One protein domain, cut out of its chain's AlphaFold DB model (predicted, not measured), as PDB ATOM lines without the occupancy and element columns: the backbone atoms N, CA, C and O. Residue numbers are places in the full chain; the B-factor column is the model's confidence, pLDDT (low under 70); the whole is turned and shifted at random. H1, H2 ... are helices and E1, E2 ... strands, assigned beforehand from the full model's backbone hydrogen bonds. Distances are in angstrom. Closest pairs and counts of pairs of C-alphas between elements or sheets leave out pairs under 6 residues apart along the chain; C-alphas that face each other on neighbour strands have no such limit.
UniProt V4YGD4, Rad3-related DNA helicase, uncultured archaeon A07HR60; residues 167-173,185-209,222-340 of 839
ATOM      1  N   GLY A 167     -46.459 -27.182  40.968       77.00
ATOM      2  CA  GLY A 167     -46.482 -26.678  42.350       77.00
ATOM      3  C   GLY A 167     -46.920 -27.702  43.412       77.00
ATOM      4  O   GLY A 167     -46.384 -27.678  44.517       77.00
ATOM      5  N   ASP A 168     -47.821 -28.638  43.080       80.19
ATOM      6  CA  ASP A 168     -48.268 -29.720  43.985       80.19
ATOM      7  C   ASP A 168     -47.170 -30.798  44.185       80.19
ATOM      8  O   ASP A 168     -47.245 -31.581  45.141       80.19
ATOM      9  N   MET A 169     -46.181 -30.845  43.275       88.06
ATOM     10  CA  MET A 169     -45.132 -31.873  43.157       88.06
ATOM     11  C   MET A 169     -43.702 -31.354  43.400       88.06
ATOM     12  O   MET A 169     -42.766 -32.153  43.421       88.06
ATOM     13  N   LEU A 170     -43.508 -30.045  43.589       87.25
ATOM     14  CA  LEU A 170     -42.220 -29.467  43.977       87.25
ATOM     15  C   LEU A 170     -41.900 -29.850  45.433       87.25
ATOM     16  O   LEU A 170     -42.741 -29.712  46.319       87.25
ATOM     17  N   ALA A 171     -40.680 -30.309  45.713       88.31
ATOM     18  CA  ALA A 171     -40.291 -30.670  47.080       88.31
ATOM     19  C   ALA A 171     -40.346 -29.451  48.023       88.31
ATOM     20  O   ALA A 171     -40.952 -29.503  49.094       88.31
ATOM     21  N   TYR A 172     -39.794 -28.324  47.571       85.38
ATOM     22  CA  TYR A 172     -39.687 -27.088  48.347       85.38
ATOM     23  C   TYR A 172     -41.019 -26.360  48.601       85.38
ATOM     24  O   TYR A 172     -41.115 -25.633  49.584       85.38
ATOM     25  N   SER A 173     -42.074 -26.584  47.805       78.00
ATOM     26  CA  SER A 173     -43.406 -26.008  48.092       78.00
ATOM     27  C   SER A 173     -44.113 -26.676  49.279       78.00
ATOM     28  O   SER A 173     -45.076 -26.131  49.813       78.00
ATOM     29  N   LEU A 185     -46.007 -20.209  43.788       57.22
ATOM     30  CA  LEU A 185     -45.355 -21.528  43.760       57.22
ATOM     31  C   LEU A 185     -45.039 -22.026  42.336       57.22
ATOM     32  O   LEU A 185     -44.203 -22.912  42.174       57.22
ATOM     33  N   GLY A 186     -45.733 -21.506  41.317       55.12
ATOM     34  CA  GLY A 186     -45.497 -21.849  39.914       55.12
ATOM     35  C   GLY A 186     -44.272 -21.135  39.348       55.12
ATOM     36  O   GLY A 186     -43.399 -21.791  38.788       55.12
ATOM     37  N   ASP A 187     -44.184 -19.819  39.556       58.66
ATOM     38  CA  ASP A 187     -43.059 -19.001  39.077       58.66
ATOM     39  C   ASP A 187     -41.749 -19.430  39.747       58.66
ATOM     40  O   ASP A 187     -40.741 -19.649  39.083       58.66
ATOM     41  N   GLN A 188     -41.792 -19.665  41.064       66.81
ATOM     42  CA  GLN A 188     -40.646 -20.155  41.835       66.81
ATOM     43  C   GLN A 188     -40.142 -21.517  41.349       66.81
ATOM     44  O   GLN A 188     -38.937 -21.760  41.347       66.81
ATOM     45  N   ALA A 189     -41.043 -22.413  40.932       68.69
ATOM     46  CA  ALA A 189     -40.650 -23.703  40.377       68.69
ATOM     47  C   ALA A 189     -39.917 -23.550  39.037       68.69
ATOM     48  O   ALA A 189     -39.033 -24.355  38.744       68.69
ATOM     49  N   GLU A 190     -40.270 -22.544  38.232       71.50
ATOM     50  CA  GLU A 190     -39.613 -22.297  36.950       71.50
ATOM     51  C   GLU A 190     -38.269 -21.590  37.125       71.50
ATOM     52  O   GLU A 190     -37.282 -22.086  36.590       71.50
ATOM     53  N   ASP A 191     -38.189 -20.548  37.960       74.81
ATOM     54  CA  ASP A 191     -36.933 -19.850  38.276       74.81
ATOM     55  C   ASP A 191     -35.857 -20.837  38.783       74.81
ATOM     56  O   ASP A 191     -34.723 -20.842  38.300       74.81
ATOM     57  N   LEU A 192     -36.215 -21.739  39.713       84.75
ATOM     58  CA  LEU A 192     -35.300 -22.782  40.202       84.75
ATOM     59  C   LEU A 192     -34.888 -23.755  39.087       84.75
ATOM     60  O   LEU A 192     -33.726 -24.171  39.016       84.75
ATOM     61  N   ARG A 193     -35.821 -24.137  38.208       85.62
ATOM     62  CA  ARG A 193     -35.542 -25.043  37.088       85.62
ATOM     63  C   ARG A 193     -34.656 -24.393  36.037       85.62
ATOM     64  O   ARG A 193     -33.766 -25.081  35.555       85.62
ATOM     65  N   ASP A 194     -34.821 -23.115  35.719       81.19
ATOM     66  CA  ASP A 194     -33.978 -22.405  34.751       81.19
ATOM     67  C   ASP A 194     -32.513 -22.369  35.186       81.19
ATOM     68  O   ASP A 194     -31.623 -22.728  34.407       81.19
ATOM     69  N   VAL A 195     -32.246 -22.065  36.457       83.81
ATOM     70  CA  VAL A 195     -30.886 -22.140  37.012       83.81
ATOM     71  C   VAL A 195     -30.377 -23.587  37.001       83.81
ATOM     72  O   VAL A 195     -29.241 -23.835  36.599       83.81
ATOM     73  N   THR A 196     -31.221 -24.567  37.348       91.69
ATOM     74  CA  THR A 196     -30.837 -25.991  37.303       91.69
ATOM     75  C   THR A 196     -30.462 -26.437  35.886       91.69
ATOM     76  O   THR A 196     -29.404 -27.032  35.696       91.69
ATOM     77  N   ARG A 197     -31.283 -26.110  34.875       89.00
ATOM     78  CA  ARG A 197     -31.019 -26.362  33.443       89.00
ATOM     79  C   ARG A 197     -29.696 -25.731  33.024       89.00
ATOM     80  O   ARG A 197     -28.887 -26.384  32.374       89.00
ATOM     81  N   SER A 198     -29.456 -24.492  33.446       85.19
ATOM     82  CA  SER A 198     -28.224 -23.749  33.167       85.19
ATOM     83  C   SER A 198     -26.992 -24.398  33.805       85.19
ATOM     84  O   SER A 198     -25.918 -24.376  33.208       85.19
ATOM     85  N   ALA A 199     -27.141 -25.048  34.964       88.31
ATOM     86  CA  ALA A 199     -26.080 -25.803  35.627       88.31
ATOM     87  C   ALA A 199     -25.816 -27.185  34.994       88.31
ATOM     88  O   ALA A 199     -24.652 -27.565  34.852       88.31
ATOM     89  N   MET A 200     -26.853 -27.929  34.586       93.75
ATOM     90  CA  MET A 200     -26.720 -29.309  34.077       93.75
ATOM     91  C   MET A 200     -26.661 -29.449  32.546       93.75
ATOM     92  O   MET A 200     -26.457 -30.549  32.043       93.75
ATOM     93  N   ARG A 201     -26.851 -28.377  31.769       89.94
ATOM     94  CA  ARG A 201     -26.730 -28.436  30.303       89.94
ATOM     95  C   ARG A 201     -25.303 -28.741  29.834       89.94
ATOM     96  O   ARG A 201     -24.325 -28.372  30.489       89.94
ATOM     97  N   PHE A 202     -25.197 -29.319  28.639       85.88
ATOM     98  CA  PHE A 202     -23.963 -29.292  27.852       85.88
ATOM     99  C   PHE A 202     -23.511 -27.837  27.635       85.88
ATOM    100  O   PHE A 202     -24.348 -26.944  27.494       85.88
ATOM    101  N   ASN A 203     -22.199 -27.594  27.620       85.62
ATOM    102  CA  ASN A 203     -21.614 -26.246  27.554       85.62
ATOM    103  C   ASN A 203     -22.096 -25.280  28.667       85.62
ATOM    104  O   ASN A 203     -22.301 -24.085  28.444       85.62
ATOM    105  N   SER A 204     -22.339 -25.785  29.881       86.50
ATOM    106  CA  SER A 204     -22.592 -24.927  31.045       86.50
ATOM    107  C   SER A 204     -21.308 -24.225  31.495       86.50
ATOM    108  O   SER A 204     -20.281 -24.873  31.691       86.50
ATOM    109  N   GLY A 205     -21.387 -22.912  31.731       83.56
ATOM    110  CA  GLY A 205     -20.282 -22.107  32.261       83.56
ATOM    111  C   GLY A 205     -20.057 -22.227  33.775       83.56
ATOM    112  O   GLY A 205     -19.183 -21.545  34.297       83.56
ATOM    113  N   ILE A 206     -20.832 -23.050  34.494       87.12
ATOM    114  CA  ILE A 206     -20.734 -23.192  35.958       87.12
ATOM    115  C   ILE A 206     -19.710 -24.291  36.314       87.12
ATOM    116  O   ILE A 206     -20.012 -25.470  36.094       87.12
ATOM    117  N   PRO A 207     -18.522 -23.961  36.859       89.88
ATOM    118  CA  PRO A 207     -17.493 -24.952  37.183       89.88
ATOM    119  C   PRO A 207     -17.908 -25.790  38.395       89.88
ATOM    120  O   PRO A 207     -18.076 -25.248  39.477       89.88
ATOM    121  N   LEU A 208     -18.059 -27.106  38.234       93.31
ATOM    122  CA  LEU A 208     -18.462 -27.992  39.333       93.31
ATOM    123  C   LEU A 208     -17.260 -28.436  40.181       93.31
ATOM    124  O   LEU A 208     -16.211 -28.780  39.628       93.31
ATOM    125  N   ASP A 209     -17.429 -28.509  41.504       93.00
ATOM    126  CA  ASP A 209     -16.501 -29.200  42.407       93.00
ATOM    127  C   ASP A 209     -16.726 -30.713  42.306       93.00
ATOM    128  O   ASP A 209     -17.447 -31.334  43.085       93.00
ATOM    129  N   CYS A 222     -16.176 -27.436  32.064       85.75
ATOM    130  CA  CYS A 222     -16.388 -26.070  31.568       85.75
ATOM    131  C   CYS A 222     -15.269 -25.578  30.640       85.75
ATOM    132  O   CYS A 222     -15.454 -24.609  29.915       85.75
ATOM    133  N   GLU A 223     -14.114 -26.241  30.650       84.62
ATOM    134  CA  GLU A 223     -12.958 -25.924  29.812       84.62
ATOM    135  C   GLU A 223     -13.021 -26.557  28.409       84.62
ATOM    136  O   GLU A 223     -12.089 -26.381  27.622       84.62
ATOM    137  N   TYR A 224     -14.069 -27.327  28.092       85.94
ATOM    138  CA  TYR A 224     -14.207 -27.989  26.795       85.94
ATOM    139  C   TYR A 224     -14.769 -27.055  25.720       85.94
ATOM    140  O   TYR A 224     -15.810 -26.420  25.895       85.94
ATOM    141  N   ASP A 225     -14.099 -27.029  24.571       83.69
ATOM    142  CA  ASP A 225     -14.461 -26.191  23.433       83.69
ATOM    143  C   ASP A 225     -15.599 -26.817  22.609       83.69
ATOM    144  O   ASP A 225     -15.392 -27.682  21.757       83.69
ATOM    145  N   TRP A 226     -16.826 -26.355  22.852       82.81
ATOM    146  CA  TRP A 226     -18.008 -26.758  22.086       82.81
ATOM    147  C   TRP A 226     -18.094 -26.142  20.675       82.81
ATOM    148  O   TRP A 226     -19.061 -26.431  19.969       82.81
ATOM    149  N   SER A 227     -17.108 -25.342  20.234       78.62
ATOM    150  CA  SER A 227     -17.016 -24.863  18.844       78.62
ATOM    151  C   SER A 227     -16.340 -25.856  17.881       78.62
ATOM    152  O   SER A 227     -16.520 -25.736  16.669       78.62
ATOM    153  N   ASP A 228     -15.630 -26.864  18.407       82.12
ATOM    154  CA  ASP A 228     -15.066 -28.004  17.660       82.12
ATOM    155  C   ASP A 228     -15.373 -29.329  18.403       82.12
ATOM    156  O   ASP A 228     -14.471 -29.987  18.937       82.12
ATOM    157  N   PRO A 229     -16.662 -29.709  18.543       87.12
ATOM    158  CA  PRO A 229     -17.056 -30.849  19.358       87.12
ATOM    159  C   PRO A 229     -16.680 -32.181  18.694       87.12
ATOM    160  O   PRO A 229     -16.838 -32.385  17.495       87.12
ATOM    161  N   THR A 230     -16.239 -33.147  19.501       90.25
ATOM    162  CA  THR A 230     -16.030 -34.527  19.034       90.25
ATOM    163  C   THR A 230     -17.349 -35.210  18.653       90.25
ATOM    164  O   THR A 230     -18.346 -35.033  19.354       90.25
ATOM    165  N   ASP A 231     -17.329 -36.105  17.654       90.31
ATOM    166  CA  ASP A 231     -18.489 -36.908  17.207       90.31
ATOM    167  C   ASP A 231     -19.273 -37.544  18.378       90.31
ATOM    168  O   ASP A 231     -20.498 -37.635  18.365       90.31
ATOM    169  N   LYS A 232     -18.558 -37.990  19.423       89.31
ATOM    170  CA  LYS A 232     -19.151 -38.598  20.623       89.31
ATOM    171  C   LYS A 232     -19.909 -37.578  21.482       89.31
ATOM    172  O   LYS A 232     -20.923 -37.935  22.077       89.31
ATOM    173  N   ALA A 233     -19.400 -36.353  21.598       88.06
ATOM    174  CA  ALA A 233     -20.060 -35.286  22.343       88.06
ATOM    175  C   ALA A 233     -21.339 -34.831  21.624       88.06
ATOM    176  O   ALA A 233     -22.356 -34.633  22.281       88.06
ATOM    177  N   GLU A 234     -21.319 -34.751  20.289       87.75
ATOM    178  CA  GLU A 234     -22.522 -34.468  19.499       87.75
ATOM    179  C   GLU A 234     -23.560 -35.586  19.626       87.75
ATOM    180  O   GLU A 234     -24.688 -35.311  20.027       87.75
ATOM    181  N   GLN A 235     -23.164 -36.848  19.427       88.50
ATOM    182  CA  GLN A 235     -24.065 -37.999  19.565       88.50
ATOM    183  C   GLN A 235     -24.731 -38.075  20.953       88.50
ATOM    184  O   GLN A 235     -25.894 -38.457  21.071       88.50
ATOM    185  N   LEU A 236     -24.010 -37.723  22.024       87.62
ATOM    186  CA  LEU A 236     -24.574 -37.699  23.377       87.62
ATOM    187  C   LEU A 236     -25.460 -36.471  23.632       87.62
ATOM    188  O   LEU A 236     -26.443 -36.595  24.357       87.62
ATOM    189  N   ARG A 237     -25.164 -35.324  23.008       85.25
ATOM    190  CA  ARG A 237     -26.026 -34.130  23.026       85.25
ATOM    191  C   ARG A 237     -27.337 -34.350  22.259       85.25
ATOM    192  O   ARG A 237     -28.346 -33.764  22.625       85.25
ATOM    193  N   GLU A 238     -27.333 -35.200  21.234       82.19
ATOM    194  CA  GLU A 238     -28.548 -35.662  20.544       82.19
ATOM    195  C   GLU A 238     -29.330 -36.694  21.374       82.19
ATOM    196  O   GLU A 238     -30.559 -36.676  21.388       82.19
ATOM    197  N   GLN A 239     -28.636 -37.592  22.086       85.69
ATOM    198  CA  GLN A 239     -29.272 -38.651  22.879       85.69
ATOM    199  C   GLN A 239     -29.905 -38.147  24.190       85.69
ATOM    200  O   GLN A 239     -30.917 -38.699  24.627       85.69
ATOM    201  N   TYR A 240     -29.307 -37.152  24.853       85.00
ATOM    202  CA  TYR A 240     -29.729 -36.687  26.177       85.00
ATOM    203  C   TYR A 240     -30.148 -35.216  26.159       85.00
ATOM    204  O   TYR A 240     -29.446 -34.356  25.639       85.00
ATOM    205  N   ARG A 241     -31.260 -34.902  26.836       84.31
ATOM    206  CA  ARG A 241     -31.769 -33.524  26.987       84.31
ATOM    207  C   ARG A 241     -30.805 -32.593  27.744       84.31
ATOM    208  O   ARG A 241     -30.793 -31.391  27.500       84.31
ATOM    209  N   TYR A 242     -30.038 -33.146  28.682       90.62
ATOM    210  CA  TYR A 242     -29.062 -32.457  29.532       90.62
ATOM    211  C   TYR A 242     -27.841 -33.362  29.733       90.62
ATOM    212  O   TYR A 242     -27.909 -34.547  29.418       90.62
ATOM    213  N   ASP A 243     -26.736 -32.833  30.263       92.50
ATOM    214  CA  ASP A 243     -25.546 -33.637  30.543       92.50
ATOM    215  C   ASP A 243     -25.777 -34.490  31.813       92.50
ATOM    216  O   ASP A 243     -25.890 -33.930  32.913       92.50
ATOM    217  N   PRO A 244     -25.846 -35.834  31.701       93.69
ATOM    218  CA  PRO A 244     -26.191 -36.687  32.835       93.69
ATOM    219  C   PRO A 244     -25.075 -36.759  33.886       93.69
ATOM    220  O   PRO A 244     -25.367 -36.965  35.064       93.69
ATOM    221  N   TRP A 245     -23.810 -36.534  33.503       95.06
ATOM    222  CA  TRP A 245     -22.684 -36.488  34.441       95.06
ATOM    223  C   TRP A 245     -22.710 -35.206  35.269       95.06
ATOM    224  O   TRP A 245     -22.440 -35.245  36.468       95.06
ATOM    225  N   ARG A 246     -23.075 -34.068  34.665       95.31
ATOM    226  CA  ARG A 246     -23.279 -32.818  35.414       95.31
ATOM    227  C   ARG A 246     -24.469 -32.925  36.365       95.31
ATOM    228  O   ARG A 246     -24.361 -32.500  37.512       95.31
ATOM    229  N   ALA A 247     -25.576 -33.519  35.920       95.38
ATOM    230  CA  ALA A 247     -26.764 -33.746  36.744       95.38
ATOM    231  C   ALA A 247     -26.484 -34.664  37.957       95.38
ATOM    232  O   ALA A 247     -26.902 -34.363  39.081       95.38
ATOM    233  N   GLU A 248     -25.718 -35.741  37.753       95.19
ATOM    234  CA  GLU A 248     -25.246 -36.637  38.818       95.19
ATOM    235  C   GLU A 248     -24.300 -35.917  39.794       95.19
ATOM    236  O   GLU A 248     -24.532 -35.954  41.003       95.19
ATOM    237  N   ALA A 249     -23.310 -35.170  39.292       95.94
ATOM    238  CA  ALA A 249     -22.379 -34.413  40.132       95.94
ATOM    239  C   ALA A 249     -23.083 -33.357  40.997       95.94
ATOM    240  O   ALA A 249     -22.845 -33.308  42.200       95.94
ATOM    241  N   ILE A 250     -23.999 -32.568  40.421       96.12
ATOM    242  CA  ILE A 250     -24.831 -31.597  41.158       96.12
ATOM    243  C   ILE A 250     -25.582 -32.284  42.304       96.12
ATOM    244  O   ILE A 250     -25.609 -31.783  43.428       96.12
ATOM    245  N   SER A 251     -26.155 -33.456  42.034       94.12
ATOM    246  CA  SER A 251     -26.908 -34.228  43.025       94.12
ATOM    247  C   SER A 251     -26.016 -34.754  44.152       94.12
ATOM    248  O   SER A 251     -26.421 -34.720  45.311       94.12
ATOM    249  N   MET A 252     -24.802 -35.210  43.832       94.38
ATOM    250  CA  MET A 252     -23.827 -35.691  44.815       94.38
ATOM    251  C   MET A 252     -23.250 -34.561  45.677       94.38
ATOM    252  O   MET A 252     -23.194 -34.719  46.893       94.38
ATOM    253  N   ILE A 253     -22.872 -33.423  45.079       94.62
ATOM    254  CA  ILE A 253     -22.324 -32.262  45.802       94.62
ATOM    255  C   ILE A 253     -23.339 -31.764  46.837       94.62
ATOM    256  O   ILE A 253     -23.029 -31.663  48.021       94.62
ATOM    257  N   VAL A 254     -24.589 -31.532  46.418       94.25
ATOM    258  CA  VAL A 254     -25.641 -31.046  47.326       94.25
ATOM    259  C   VAL A 254     -25.997 -32.079  48.401       94.25
ATOM    260  O   VAL A 254     -26.343 -31.700  49.518       94.25
ATOM    261  N   ALA A 255     -25.903 -33.378  48.100       92.62
ATOM    262  CA  ALA A 255     -26.114 -34.418  49.102       92.62
ATOM    263  C   ALA A 255     -24.981 -34.486  50.143       92.62
ATOM    264  O   ALA A 255     -25.260 -34.736  51.316       92.62
ATOM    265  N   ASP A 256     -23.723 -34.218  49.761       91.31
ATOM    266  CA  ASP A 256     -22.617 -34.160  50.726       91.31
ATOM    267  C   ASP A 256     -22.840 -33.048  51.759       91.31
ATOM    268  O   ASP A 256     -22.748 -33.331  52.953       91.31
ATOM    269  N   LEU A 257     -23.265 -31.849  51.329       88.88
ATOM    270  CA  LEU A 257     -23.567 -30.694  52.200       88.88
ATOM    271  C   LEU A 257     -24.596 -30.994  53.306       88.88
ATOM    272  O   LEU A 257     -24.589 -30.356  54.357       88.88
ATOM    273  N   ALA A 258     -25.487 -31.968  53.093       82.81
ATOM    274  CA  ALA A 258     -26.454 -32.420  54.097       82.81
ATOM    275  C   ALA A 258     -25.851 -33.385  55.142       82.81
ATOM    276  O   ALA A 258     -26.525 -33.753  56.108       82.81
ATOM    277  N   THR A 259     -24.609 -33.834  54.936       79.75
ATOM    278  CA  THR A 259     -23.921 -34.860  55.737       79.75
ATOM    279  C   THR A 259     -22.562 -34.417  56.292       79.75
ATOM    280  O   THR A 259     -22.110 -34.990  57.290       79.75
ATOM    281  N   SER A 260     -21.921 -33.397  55.711       67.25
ATOM    282  CA  SER A 260     -20.632 -32.868  56.163       67.25
ATOM    283  C   SER A 260     -20.758 -31.896  57.357       67.25
ATOM    284  O   SER A 260     -21.626 -31.031  57.437       67.25
ATOM    285  N   ASP A 261     -19.902 -32.116  58.365       55.81
ATOM    286  CA  ASP A 261     -19.614 -31.305  59.570       55.81
ATOM    287  C   ASP A 261     -20.757 -30.690  60.436       55.81
ATOM    288  O   ASP A 261     -20.472 -30.028  61.438       55.81
ATOM    289  N   ASN A 262     -22.029 -31.049  60.221       53.19
ATOM    290  CA  ASN A 262     -23.227 -30.573  60.956       53.19
ATOM    291  C   ASN A 262     -23.559 -29.074  60.777       53.19
ATOM    292  O   ASN A 262     -24.113 -28.468  61.702       53.19
ATOM    293  N   GLU A 263     -23.225 -28.451  59.645       65.94
ATOM    294  CA  GLU A 263     -23.604 -27.045  59.419       65.94
ATOM    295  C   GLU A 263     -25.102 -26.886  59.090       65.94
ATOM    296  O   GLU A 263     -25.746 -25.962  59.592       65.94
ATOM    297  N   PHE A 264     -25.676 -27.846  58.357       74.12
ATOM    298  CA  PHE A 264     -27.088 -27.887  57.955       74.12
ATOM    299  C   PHE A 264     -27.754 -29.199  58.395       74.12
ATOM    300  O   PHE A 264     -27.070 -30.195  58.645       74.12
ATOM    301  N   ASN A 265     -29.087 -29.217  58.516       82.31
ATOM    302  CA  ASN A 265     -29.817 -30.466  58.760       82.31
ATOM    303  C   ASN A 265     -30.277 -31.074  57.434       82.31
ATOM    304  O   ASN A 265     -30.386 -30.402  56.413       82.31
ATOM    305  N   THR A 266     -30.640 -32.348  57.466       88.75
ATOM    306  CA  THR A 266     -31.275 -33.028  56.339       88.75
ATOM    307  C   THR A 266     -32.724 -32.557  56.148       88.75
ATOM    308  O   THR A 266     -33.534 -32.581  57.082       88.75
ATOM    309  N   LEU A 267     -33.082 -32.151  54.927       90.62
ATOM    310  CA  LEU A 267     -34.424 -31.700  54.567       90.62
ATOM    311  C   LEU A 267     -35.447 -32.822  54.764       90.62
ATOM    312  O   LEU A 267     -35.296 -33.930  54.244       90.62
ATOM    313  N   THR A 268     -36.528 -32.502  55.476       90.12
ATOM    314  CA  THR A 268     -37.676 -33.393  55.677       90.12
ATOM    315  C   THR A 268     -38.933 -32.787  55.055       90.12
ATOM    316  O   THR A 268     -39.421 -31.763  55.529       90.12
ATOM    317  N   VAL A 269     -39.492 -33.444  54.037       86.88
ATOM    318  CA  VAL A 269     -40.691 -33.007  53.294       86.88
ATOM    319  C   VAL A 269     -41.830 -33.994  53.554       86.88
ATOM    320  O   VAL A 269     -41.617 -35.193  53.442       86.88
ATOM    321  N   ASP A 270     -43.027 -33.546  53.952       84.75
ATOM    322  CA  ASP A 270     -44.166 -34.427  54.307       84.75
ATOM    323  C   ASP A 270     -43.806 -35.584  55.290       84.75
ATOM    324  O   ASP A 270     -44.379 -36.676  55.270       84.75
ATOM    325  N   GLY A 271     -42.842 -35.349  56.194       84.88
ATOM    326  CA  GLY A 271     -42.340 -36.352  57.151       84.88
ATOM    327  C   GLY A 271     -41.371 -37.382  56.551       84.88
ATOM    328  O   GLY A 271     -41.141 -38.436  57.147       84.88
ATOM    329  N   VAL A 272     -40.829 -37.087  55.372       89.56
ATOM    330  CA  VAL A 272     -39.896 -37.910  54.606       89.56
ATOM    331  C   VAL A 272     -38.539 -37.215  54.555       89.56
ATOM    332  O   VAL A 272     -38.411 -36.140  53.978       89.56
ATOM    333  N   GLU A 273     -37.534 -37.837  55.163       92.44
ATOM    334  CA  GLU A 273     -36.127 -37.437  55.062       92.44
ATOM    335  C   GLU A 273     -35.642 -37.634  53.612       92.44
ATOM    336  O   GLU A 273     -35.892 -38.683  53.004       92.44
ATOM    337  N   THR A 274     -35.016 -36.604  53.045       93.88
ATOM    338  CA  THR A 274     -34.511 -36.547  51.657       93.88
ATOM    339  C   THR A 274     -32.974 -36.467  51.671       93.88
ATOM    340  O   THR A 274     -32.423 -36.220  52.736       93.88
ATOM    341  N   PRO A 275     -32.233 -36.639  50.561       93.38
ATOM    342  CA  PRO A 275     -30.766 -36.575  50.611       93.38
ATOM    343  C   PRO A 275     -30.185 -35.150  50.690       93.38
ATOM    344  O   PRO A 275     -28.972 -35.012  50.763       93.38
ATOM    345  N   TYR A 276     -31.010 -34.100  50.648       93.75
ATOM    346  CA  TYR A 276     -30.578 -32.707  50.471       93.75
ATOM    347  C   TYR A 276     -30.697 -31.870  51.762       93.75
ATOM    348  O   TYR A 276     -31.426 -32.276  52.673       93.75
ATOM    349  N   PRO A 277     -29.993 -30.727  51.882       91.62
ATOM    350  CA  PRO A 277     -29.969 -29.927  53.107       91.62
ATOM    351  C   PRO A 277     -31.253 -29.107  53.301       91.62
ATOM    352  O   PRO A 277     -31.997 -28.849  52.355       91.62
ATOM    353  N   ASP A 278     -31.509 -28.659  54.532       88.69
ATOM    354  CA  ASP A 278     -32.719 -27.950  54.974       88.69
ATOM    355  C   ASP A 278     -32.841 -26.485  54.497       88.69
ATOM    356  O   ASP A 278     -33.519 -25.668  55.119       88.69
ATOM    357  N   TYR A 279     -32.244 -26.166  53.348       87.44
ATOM    358  CA  TYR A 279     -32.361 -24.891  52.644       87.44
ATOM    359  C   TYR A 279     -32.444 -25.106  51.117       87.44
ATOM    360  O   TYR A 279     -32.348 -26.229  50.624       87.44
ATOM    361  N   VAL A 280     -32.677 -24.034  50.351       89.62
ATOM    362  CA  VAL A 280     -32.662 -24.084  48.875       89.62
ATOM    363  C   VAL A 280     -31.245 -23.762  48.374       89.62
ATOM    364  O   VAL A 280     -30.829 -22.615  48.577       89.62
ATOM    365  N   PRO A 281     -30.528 -24.706  47.729       91.31
ATOM    366  CA  PRO A 281     -29.150 -24.507  47.279       91.31
ATOM    367  C   PRO A 281     -28.974 -23.342  46.305       91.31
ATOM    368  O   PRO A 281     -29.880 -23.002  45.536       91.31
ATOM    369  N   HIS A 282     -27.780 -22.755  46.318       91.12
ATOM    370  CA  HIS A 282     -27.358 -21.695  45.404       91.12
ATOM    371  C   HIS A 282     -26.186 -22.169  44.533       91.12
ATOM    372  O   HIS A 282     -25.425 -23.031  44.955       91.12
ATOM    373  N   THR A 283     -25.993 -21.632  43.324       89.00
ATOM    374  CA  THR A 283     -24.917 -22.096  42.417       89.00
ATOM    375  C   THR A 283     -23.509 -21.956  43.002       89.00
ATOM    376  O   THR A 283     -22.621 -22.691  42.591       89.00
ATOM    377  N   SER A 284     -23.309 -21.095  44.005       88.56
ATOM    378  CA  SER A 284     -22.086 -21.037  44.830       88.56
ATOM    379  C   SER A 284     -21.749 -22.350  45.536       88.56
ATOM    380  O   SER A 284     -20.581 -22.626  45.772       88.56
ATOM    381  N   ASP A 285     -22.761 -23.150  45.859       91.06
ATOM    382  CA  ASP A 285     -22.646 -24.391  46.622       91.06
ATOM    383  C   ASP A 285     -22.168 -25.554  45.729       91.06
ATOM    384  O   ASP A 285     -21.924 -26.657  46.210       91.06
ATOM    385  N   LEU A 286     -22.063 -25.315  44.413       92.62
ATOM    386  CA  LEU A 286     -21.634 -26.284  43.406       92.62
ATOM    387  C   LEU A 286     -20.173 -26.123  42.978       92.62
ATOM    388  O   LEU A 286     -19.682 -26.997  42.265       92.62
ATOM    389  N   VAL A 287     -19.512 -25.014  43.322       90.12
ATOM    390  CA  VAL A 287     -18.222 -24.628  42.724       90.12
ATOM    391  C   VAL A 287     -17.068 -24.728  43.729       90.12
ATOM    392  O   VAL A 287     -17.267 -24.446  44.911       90.12
ATOM    393  N   PRO A 288     -15.846 -25.088  43.293       86.50
ATOM    394  CA  PRO A 288     -14.695 -25.163  44.192       86.50
ATOM    395  C   PRO A 288     -14.257 -23.759  44.630       86.50
ATOM    396  O   PRO A 288     -14.393 -22.810  43.860       86.50
ATOM    397  N   GLU A 289     -13.629 -23.621  45.808       80.94
ATOM    398  CA  GLU A 289     -13.142 -22.319  46.318       80.94
ATOM    399  C   GLU A 289     -12.294 -21.545  45.285       80.94
ATOM    400  O   GLU A 289     -12.416 -20.328  45.155       80.94
ATOM    401  N   SER A 290     -11.482 -22.247  44.484       78.44
ATOM    402  CA  SER A 290     -10.638 -21.639  43.446       78.44
ATOM    403  C   SER A 290     -11.408 -21.022  42.271       78.44
ATOM    404  O   SER A 290     -10.832 -20.254  41.507       78.44
ATOM    405  N   ALA A 291     -12.702 -21.319  42.102       76.38
ATOM    406  CA  ALA A 291     -13.549 -20.649  41.108       76.38
ATOM    407  C   ALA A 291     -13.769 -19.158  41.433       76.38
ATOM    408  O   ALA A 291     -14.193 -18.391  40.569       76.38
ATOM    409  N   PHE A 292     -13.459 -18.740  42.664       76.94
ATOM    410  CA  PHE A 292     -13.569 -17.360  43.122       76.94
ATOM    411  C   PHE A 292     -12.248 -16.572  43.061       76.94
ATOM    412  O   PHE A 292     -12.288 -15.357  43.230       76.94
ATOM    413  N   ASP A 293     -11.102 -17.206  42.770       67.00
ATOM    414  CA  ASP A 293      -9.764 -16.583  42.860       67.00
ATOM    415  C   ASP A 293      -9.580 -15.332  41.964       67.00
ATOM    416  O   ASP A 293      -8.817 -14.426  42.312       67.00
ATOM    417  N   ASP A 294     -10.287 -15.255  40.829       57.81
ATOM    418  CA  ASP A 294     -10.294 -14.093  39.917       57.81
ATOM    419  C   ASP A 294     -11.449 -13.094  40.197       57.81
ATOM    420  O   ASP A 294     -11.552 -12.049  39.546       57.81
ATOM    421  N   SER A 295     -12.316 -13.369  41.179       58.88
ATOM    422  CA  SER A 295     -13.472 -12.538  41.542       58.88
ATOM    423  C   SER A 295     -13.161 -11.585  42.696       58.88
ATOM    424  O   SER A 295     -12.805 -11.987  43.797       58.88
ATOM    425  N   ALA A 296     -13.383 -10.283  42.498       58.53
ATOM    426  CA  ALA A 296     -13.158  -9.276  43.543       58.53
ATOM    427  C   ALA A 296     -14.205  -9.282  44.684       58.53
ATOM    428  O   ALA A 296     -14.126  -8.436  45.580       58.53
ATOM    429  N   LEU A 297     -15.208 -10.165  44.616       59.47
ATOM    430  CA  LEU A 297     -16.344 -10.251  45.543       59.47
ATOM    431  C   LEU A 297     -16.586 -11.673  46.082       59.47
ATOM    432  O   LEU A 297     -17.610 -11.885  46.724       59.47
ATOM    433  N   ASP A 298     -15.682 -12.621  45.811       67.62
ATOM    434  CA  ASP A 298     -15.837 -14.051  46.123       67.62
ATOM    435  C   ASP A 298     -17.158 -14.645  45.571       67.62
ATOM    436  O   ASP A 298     -17.893 -15.356  46.253       67.62
ATOM    437  N   GLN A 299     -17.505 -14.281  44.329       71.69
ATOM    438  CA  GLN A 299     -18.771 -14.638  43.668       71.69
ATOM    439  C   GLN A 299     -18.593 -14.944  42.174       71.69
ATOM    440  O   GLN A 299     -17.747 -14.342  41.510       71.69
ATOM    441  N   LEU A 300     -19.445 -15.823  41.633       71.88
ATOM    442  CA  LEU A 300     -19.585 -16.062  40.189       71.88
ATOM    443  C   LEU A 300     -20.092 -14.803  39.444       71.88
ATOM    444  O   LEU A 300     -20.686 -13.919  40.073       71.88
ATOM    445  N   PRO A 301     -19.939 -14.723  38.108       72.06
ATOM    446  CA  PRO A 301     -20.685 -13.778  37.270       72.06
ATOM    447  C   PRO A 301     -22.195 -13.800  37.567       72.06
ATOM    448  O   PRO A 301     -22.753 -14.855  37.866       72.06
ATOM    449  N   LEU A 302     -22.861 -12.639  37.527       67.69
ATOM    450  CA  LEU A 302     -24.266 -12.493  37.956       67.69
ATOM    451  C   LEU A 302     -25.252 -13.338  37.132       67.69
ATOM    452  O   LEU A 302     -26.273 -13.764  37.655       67.69
ATOM    453  N   ASP A 303     -24.930 -13.583  35.868       66.50
ATOM    454  CA  ASP A 303     -25.637 -14.457  34.927       66.50
ATOM    455  C   ASP A 303     -25.503 -15.957  35.255       66.50
ATOM    456  O   ASP A 303     -26.316 -16.761  34.801       66.50
ATOM    457  N   LEU A 304     -24.527 -16.329  36.091       73.38
ATOM    458  CA  LEU A 304     -24.293 -17.691  36.587       73.38
ATOM    459  C   LEU A 304     -24.693 -17.866  38.070       73.38
ATOM    460  O   LEU A 304     -24.538 -18.954  38.637       73.38
ATOM    461  N   GLN A 305     -25.206 -16.814  38.718       79.12
ATOM    462  CA  GLN A 305     -25.715 -16.857  40.091       79.12
ATOM    463  C   GLN A 305     -27.213 -17.183  40.122       79.12
ATOM    464  O   GLN A 305     -28.013 -16.551  39.436       79.12
ATOM    465  N   GLY A 306     -27.619 -18.123  40.974       83.25
ATOM    466  CA  GLY A 306     -29.035 -18.403  41.198       83.25
ATOM    467  C   GLY A 306     -29.295 -19.525  42.197       83.25
ATOM    468  O   GLY A 306     -28.419 -20.332  42.502       83.25
ATOM    469  N   LYS A 307     -30.527 -19.586  42.711       88.81
ATOM    470  CA  LYS A 307     -31.027 -20.751  43.457       88.81
ATOM    471  C   LYS A 307     -31.516 -21.814  42.483       88.81
ATOM    472  O   LYS A 307     -32.082 -21.455  41.455       88.81
ATOM    473  N   PHE A 308     -31.353 -23.091  42.812       90.56
ATOM    474  CA  PHE A 308     -31.725 -24.195  41.920       90.56
ATOM    475  C   PHE A 308     -32.434 -25.346  42.657       90.56
ATOM    476  O   PHE A 308     -32.476 -25.381  43.886       90.56
ATOM    477  N   ASP A 309     -33.030 -26.272  41.899       92.62
ATOM    478  CA  ASP A 309     -33.734 -27.453  42.411       92.62
ATOM    479  C   ASP A 309     -32.862 -28.716  42.231       92.62
ATOM    480  O   ASP A 309     -32.851 -29.299  41.140       92.62
ATOM    481  N   PRO A 310     -32.141 -29.188  43.269       94.69
ATOM    482  CA  PRO A 310     -31.345 -30.410  43.177       94.69
ATOM    483  C   PRO A 310     -32.189 -31.652  42.853       94.69
ATOM    484  O   PRO A 310     -31.677 -32.553  42.199       94.69
ATOM    485  N   PHE A 311     -33.486 -31.691  43.200       94.44
ATOM    486  CA  PHE A 311     -34.343 -32.819  42.821       94.44
ATOM    487  C   PHE A 311     -34.542 -32.891  41.301       94.44
ATOM    488  O   PHE A 311     -34.646 -33.979  40.731       94.44
ATOM    489  N   TYR A 312     -34.601 -31.739  40.622       93.62
ATOM    490  CA  TYR A 312     -34.691 -31.676  39.164       93.62
ATOM    491  C   TYR A 312     -33.407 -32.179  38.499       93.62
ATOM    492  O   TYR A 312     -33.507 -32.970  37.566       93.62
ATOM    493  N   ALA A 313     -32.231 -31.831  39.032       94.62
ATOM    494  CA  ALA A 313     -30.965 -32.430  38.599       94.62
ATOM    495  C   ALA A 313     -30.945 -33.953  38.844       94.62
ATOM    496  O   ALA A 313     -30.647 -34.712  37.926       94.62
ATOM    497  N   GLY A 314     -31.365 -34.414  40.027       94.62
ATOM    498  CA  GLY A 314     -31.372 -35.834  40.391       94.62
ATOM    499  C   GLY A 314     -32.216 -36.730  39.482       94.62
ATOM    500  O   GLY A 314     -31.910 -37.910  39.346       94.62
ATOM    501  N   PHE A 315     -33.242 -36.198  38.806       93.69
ATOM    502  CA  PHE A 315     -33.997 -36.964  37.806       93.69
ATOM    503  C   PHE A 315     -33.213 -37.218  36.503       93.69
ATOM    504  O   PHE A 315     -33.459 -38.218  35.837       93.69
ATOM    505  N   PHE A 316     -32.279 -36.337  36.132       92.38
ATOM    506  CA  PHE A 316     -31.440 -36.486  34.933       92.38
ATOM    507  C   PHE A 316     -30.061 -37.104  35.233       92.38
ATOM    508  O   PHE A 316     -29.221 -37.189  34.340       92.38
ATOM    509  N   ALA A 317     -29.819 -37.534  36.473       90.50
ATOM    510  CA  ALA A 317     -28.598 -38.217  36.878       90.50
ATOM    511  C   ALA A 317     -28.605 -39.691  36.423       90.50
ATOM    512  O   ALA A 317     -29.438 -40.481  36.866       90.50
ATOM    513  N   GLY A 318     -27.635 -40.079  35.590       79.38
ATOM    514  CA  GLY A 318     -27.451 -41.470  35.161       79.38
ATOM    515  C   GLY A 318     -28.330 -41.898  33.977       79.38
ATOM    516  O   GLY A 318     -28.289 -41.282  32.912       79.38
ATOM    517  N   GLU A 319     -29.047 -43.019  34.119       73.81
ATOM    518  CA  GLU A 319     -29.890 -43.580  33.048       73.81
ATOM    519  C   GLU A 319     -31.222 -42.811  32.902       73.81
ATOM    520  O   GLU A 319     -31.770 -42.357  33.908       73.81
ATOM    521  N   PRO A 320     -31.784 -42.672  31.683       70.38
ATOM    522  CA  PRO A 320     -33.060 -41.985  31.486       70.38
ATOM    523  C   PRO A 320     -34.235 -42.671  32.200       70.38
ATOM    524  O   PRO A 320     -34.473 -43.865  32.012       70.38
ATOM    525  N   GLY A 321     -35.024 -41.885  32.933       72.12
ATOM    526  CA  GLY A 321     -36.269 -42.330  33.566       72.12
ATOM    527  C   GLY A 321     -36.118 -42.773  35.030       72.12
ATOM    528  O   GLY A 321     -35.033 -42.747  35.609       72.12
ATOM    529  N   PRO A 322     -37.228 -43.134  35.695       81.81
ATOM    530  CA  PRO A 322     -37.220 -43.470  37.112       81.81
ATOM    531  C   PRO A 322     -36.633 -44.860  37.386       81.81
ATOM    532  O   PRO A 322     -36.990 -45.854  36.760       81.81
ATOM    533  N   SER A 323     -35.826 -44.970  38.444       83.75
ATOM    534  CA  SER A 323     -35.250 -46.236  38.937       83.75
ATOM    535  C   SER A 323     -36.258 -47.191  39.611       83.75
ATOM    536  O   SER A 323     -35.885 -48.042  40.430       83.75
ATOM    537  N   PHE A 324     -37.557 -47.028  39.342       91.06
ATOM    538  CA  PHE A 324     -38.636 -47.838  39.899       91.06
ATOM    539  C   PHE A 324     -39.899 -47.812  39.031       91.06
ATOM    540  O   PHE A 324     -40.129 -46.887  38.264       91.06
ATOM    541  N   ASP A 325     -40.737 -48.825  39.230       92.31
ATOM    542  CA  ASP A 325     -41.944 -49.133  38.469       92.31
ATOM    543  C   ASP A 325     -43.207 -49.147  39.358       92.31
ATOM    544  O   ASP A 325     -43.162 -48.929  40.578       92.31
ATOM    545  N   PHE A 326     -44.354 -49.457  38.747       95.00
ATOM    546  CA  PHE A 326     -45.653 -49.582  39.418       95.00
ATOM    547  C   PHE A 326     -45.700 -50.674  40.501       95.00
ATOM    548  O   PHE A 326     -46.523 -50.580  41.408       95.00
ATOM    549  N   ASN A 327     -44.767 -51.636  40.519       93.00
ATOM    550  CA  ASN A 327     -44.656 -52.629  41.600       93.00
ATOM    551  C   ASN A 327     -44.271 -52.005  42.959       93.00
ATOM    552  O   ASN A 327     -44.360 -52.659  44.001       93.00
ATOM    553  N   ARG A 328     -43.829 -50.738  42.982       93.81
ATOM    554  CA  ARG A 328     -43.631 -49.962  44.220       93.81
ATOM    555  C   ARG A 328     -44.883 -49.221  44.692       93.81
ATOM    556  O   ARG A 328     -44.885 -48.733  45.825       93.81
ATOM    557  N   ALA A 329     -45.916 -49.122  43.860       94.25
ATOM    558  CA  ALA A 329     -47.160 -48.444  44.183       94.25
ATOM    559  C   ALA A 329     -48.128 -49.367  44.953       94.25
ATOM    560  O   ALA A 329     -48.186 -50.567  44.672       94.25
ATOM    561  N   PRO A 330     -48.936 -48.842  45.895       93.56
ATOM    562  CA  PRO A 330     -50.030 -49.604  46.493       93.56
ATOM    563  C   PRO A 330     -51.038 -50.033  45.419       93.56
ATOM    564  O   PRO A 330     -51.627 -49.181  44.748       93.56
ATOM    565  N   ASP A 331     -51.196 -51.350  45.262       94.56
ATOM    566  CA  ASP A 331     -52.052 -52.008  44.265       94.56
ATOM    567  C   ASP A 331     -51.783 -51.548  42.814       94.56
ATOM    568  O   ASP A 331     -52.708 -51.451  42.014       94.56
ATOM    569  N   GLY A 332     -50.535 -51.199  42.470       95.31
ATOM    570  CA  GLY A 332     -50.172 -50.704  41.130       95.31
ATOM    571  C   GLY A 332     -50.592 -49.253  40.832       95.31
ATOM    572  O   GLY A 332     -50.420 -48.789  39.706       95.31
ATOM    573  N   VAL A 333     -51.118 -48.518  41.825       96.94
ATOM    574  CA  VAL A 333     -51.664 -47.158  41.647       96.94
ATOM    575  C   VAL A 333     -50.826 -46.093  42.359       96.94
ATOM    576  O   VAL A 333     -50.864 -45.958  43.592       96.94
ATOM    577  N   PHE A 334     -50.103 -45.286  41.579       96.88
ATOM    578  CA  PHE A 334     -49.373 -44.109  42.048       96.88
ATOM    579  C   PHE A 334     -50.297 -42.895  42.184       96.88
ATOM    580  O   PHE A 334     -50.526 -42.150  41.233       96.88
ATOM    581  N   ASP A 335     -50.789 -42.658  43.401       93.81
ATOM    582  CA  ASP A 335     -51.291 -41.336  43.788       93.81
ATOM    583  C   ASP A 335     -50.140 -40.364  44.119       93.81
ATOM    584  O   ASP A 335     -48.974 -40.766  44.196       93.81
ATOM    585  N   ARG A 336     -50.477 -39.077  44.324       90.19
ATOM    586  CA  ARG A 336     -49.517 -38.021  44.701       90.19
ATOM    587  C   ARG A 336     -48.603 -38.488  45.831       90.19
ATOM    588  O   ARG A 336     -47.392 -38.410  45.693       90.19
ATOM    589  N   ASP A 337     -49.178 -38.927  46.946       90.38
ATOM    590  CA  ASP A 337     -48.442 -39.091  48.198       90.38
ATOM    591  C   ASP A 337     -47.531 -40.329  48.143       90.38
ATOM    592  O   ASP A 337     -46.397 -40.291  48.626       90.38
ATOM    593  N   ALA A 338     -47.988 -41.408  47.493       93.81
ATOM    594  CA  ALA A 338     -47.181 -42.596  47.229       93.81
ATOM    595  C   ALA A 338     -45.986 -42.285  46.312       93.81
ATOM    596  O   ALA A 338     -44.853 -42.658  46.628       93.81
ATOM    597  N   LEU A 339     -46.229 -41.579  45.204       94.94
ATOM    598  CA  LEU A 339     -45.197 -41.238  44.229       94.94
ATOM    599  C   LEU A 339     -44.185 -40.234  44.791       94.94
ATOM    600  O   LEU A 339     -42.977 -40.476  44.761       94.94
ATOM    601  N   PHE A 340     -44.687 -39.129  45.346       93.81
ATOM    602  CA  PHE A 340     -43.892 -38.034  45.895       93.81
ATOM    603  C   PHE A 340     -42.923 -38.544  46.959       93.81
ATOM    604  O   PHE A 340     -41.725 -38.295  46.863       93.81
TER     605      PHE A 340
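Overview. This is residues 167 to 173, 185 to 209 and 222 to 340 of the 839 residues of the protein "Rad3-related DNA helicase" of uncultured archaeon A07HR60 (UniProt V4YGD4). A small core of crossed helices, H3 and H6 packed together with the last part of H1 across them, is surrounded by long loops. The hairpin E1 E2 packs with E2 on the last part of H3, and short H4 packs on H3's side; H2, H5 and H7 touch no helix. The printed part has 151 residues, with named elements in the order H1 H2 H3 E1 E2 H4 H5 H6 H7, seven helices and two antiparallel strands. It is mostly helix, though under half of the residues are in named elements. It is compact, with a radius of gyration of the C-alphas of 17.0 A and spans of 54 by 41 by 30 A.

Along the chain. Start at C-alpha 167, at (-46.482, -26.678, 42.350), and pass the cut after residue 173. H1, residues 185 to 200, then runs 22.4 A from (-45.355, -21.528, 43.760). Beyond the second cut come H2, residues 231 to 239, 12.3 A, and H3, residues 244 to 257, 20.4 A. Next find E1, residues 266 to 269, 9.9 A, and E2, residues 272 to 277, 12.8 A. H4, residues 283 to 286, spans 5.4 A and H5, residues 289 to 292, 5.9 A. H6, residues 310 to 315, spans 8.9 A; H7, residues 336 to 340, spans 5.8 A and ends at (-43.892, -38.034, 45.895).

Arrangement. Begin at H3, the hub, which touches H1, H4 and H6. H3 and H6 run opposite ways at a steep tilt of 41 degrees; their closest C-alphas are Ala 247 and Ala 313, 4.8 A apart. With residues 193 to 200 alone, H1 touches H6 at 69.8 degrees, a steep tilt only just short of about perpendicular; the closest C-alphas, Thr 196 and Ala 313, are 6.6 A apart. H3 touches H4 with residues 250 to 254 alone, closest at C-alphas 253 and 286, 6.5 A. The closest C-alphas of H3 and E2, Ala 255 and Tyr 276, are 5.0 A apart. In the hairpin E1 and E2, N 267 and O 276, 2.8 A, are within hydrogen-bond range. H1, H2, H3, H6 and H7 have every O i to N i+4 pair within range; H4 and H5 are too short for one.

Size, cuts and confidence. The farthest C-alphas, Ala 296 and Asp 331, are 57.8 A apart. Residues 174 to 184 and 210 to 221 are not printed; the gaps are 6.5 A and 11.3 A between C-alphas. The links H5 to H6 and H6 to H7 are long. Mean pLDDT of the printed part is 84.8; look for values under 70 at residues 185 to 189, 260 to 263, 293 to 298 and 302 to 303.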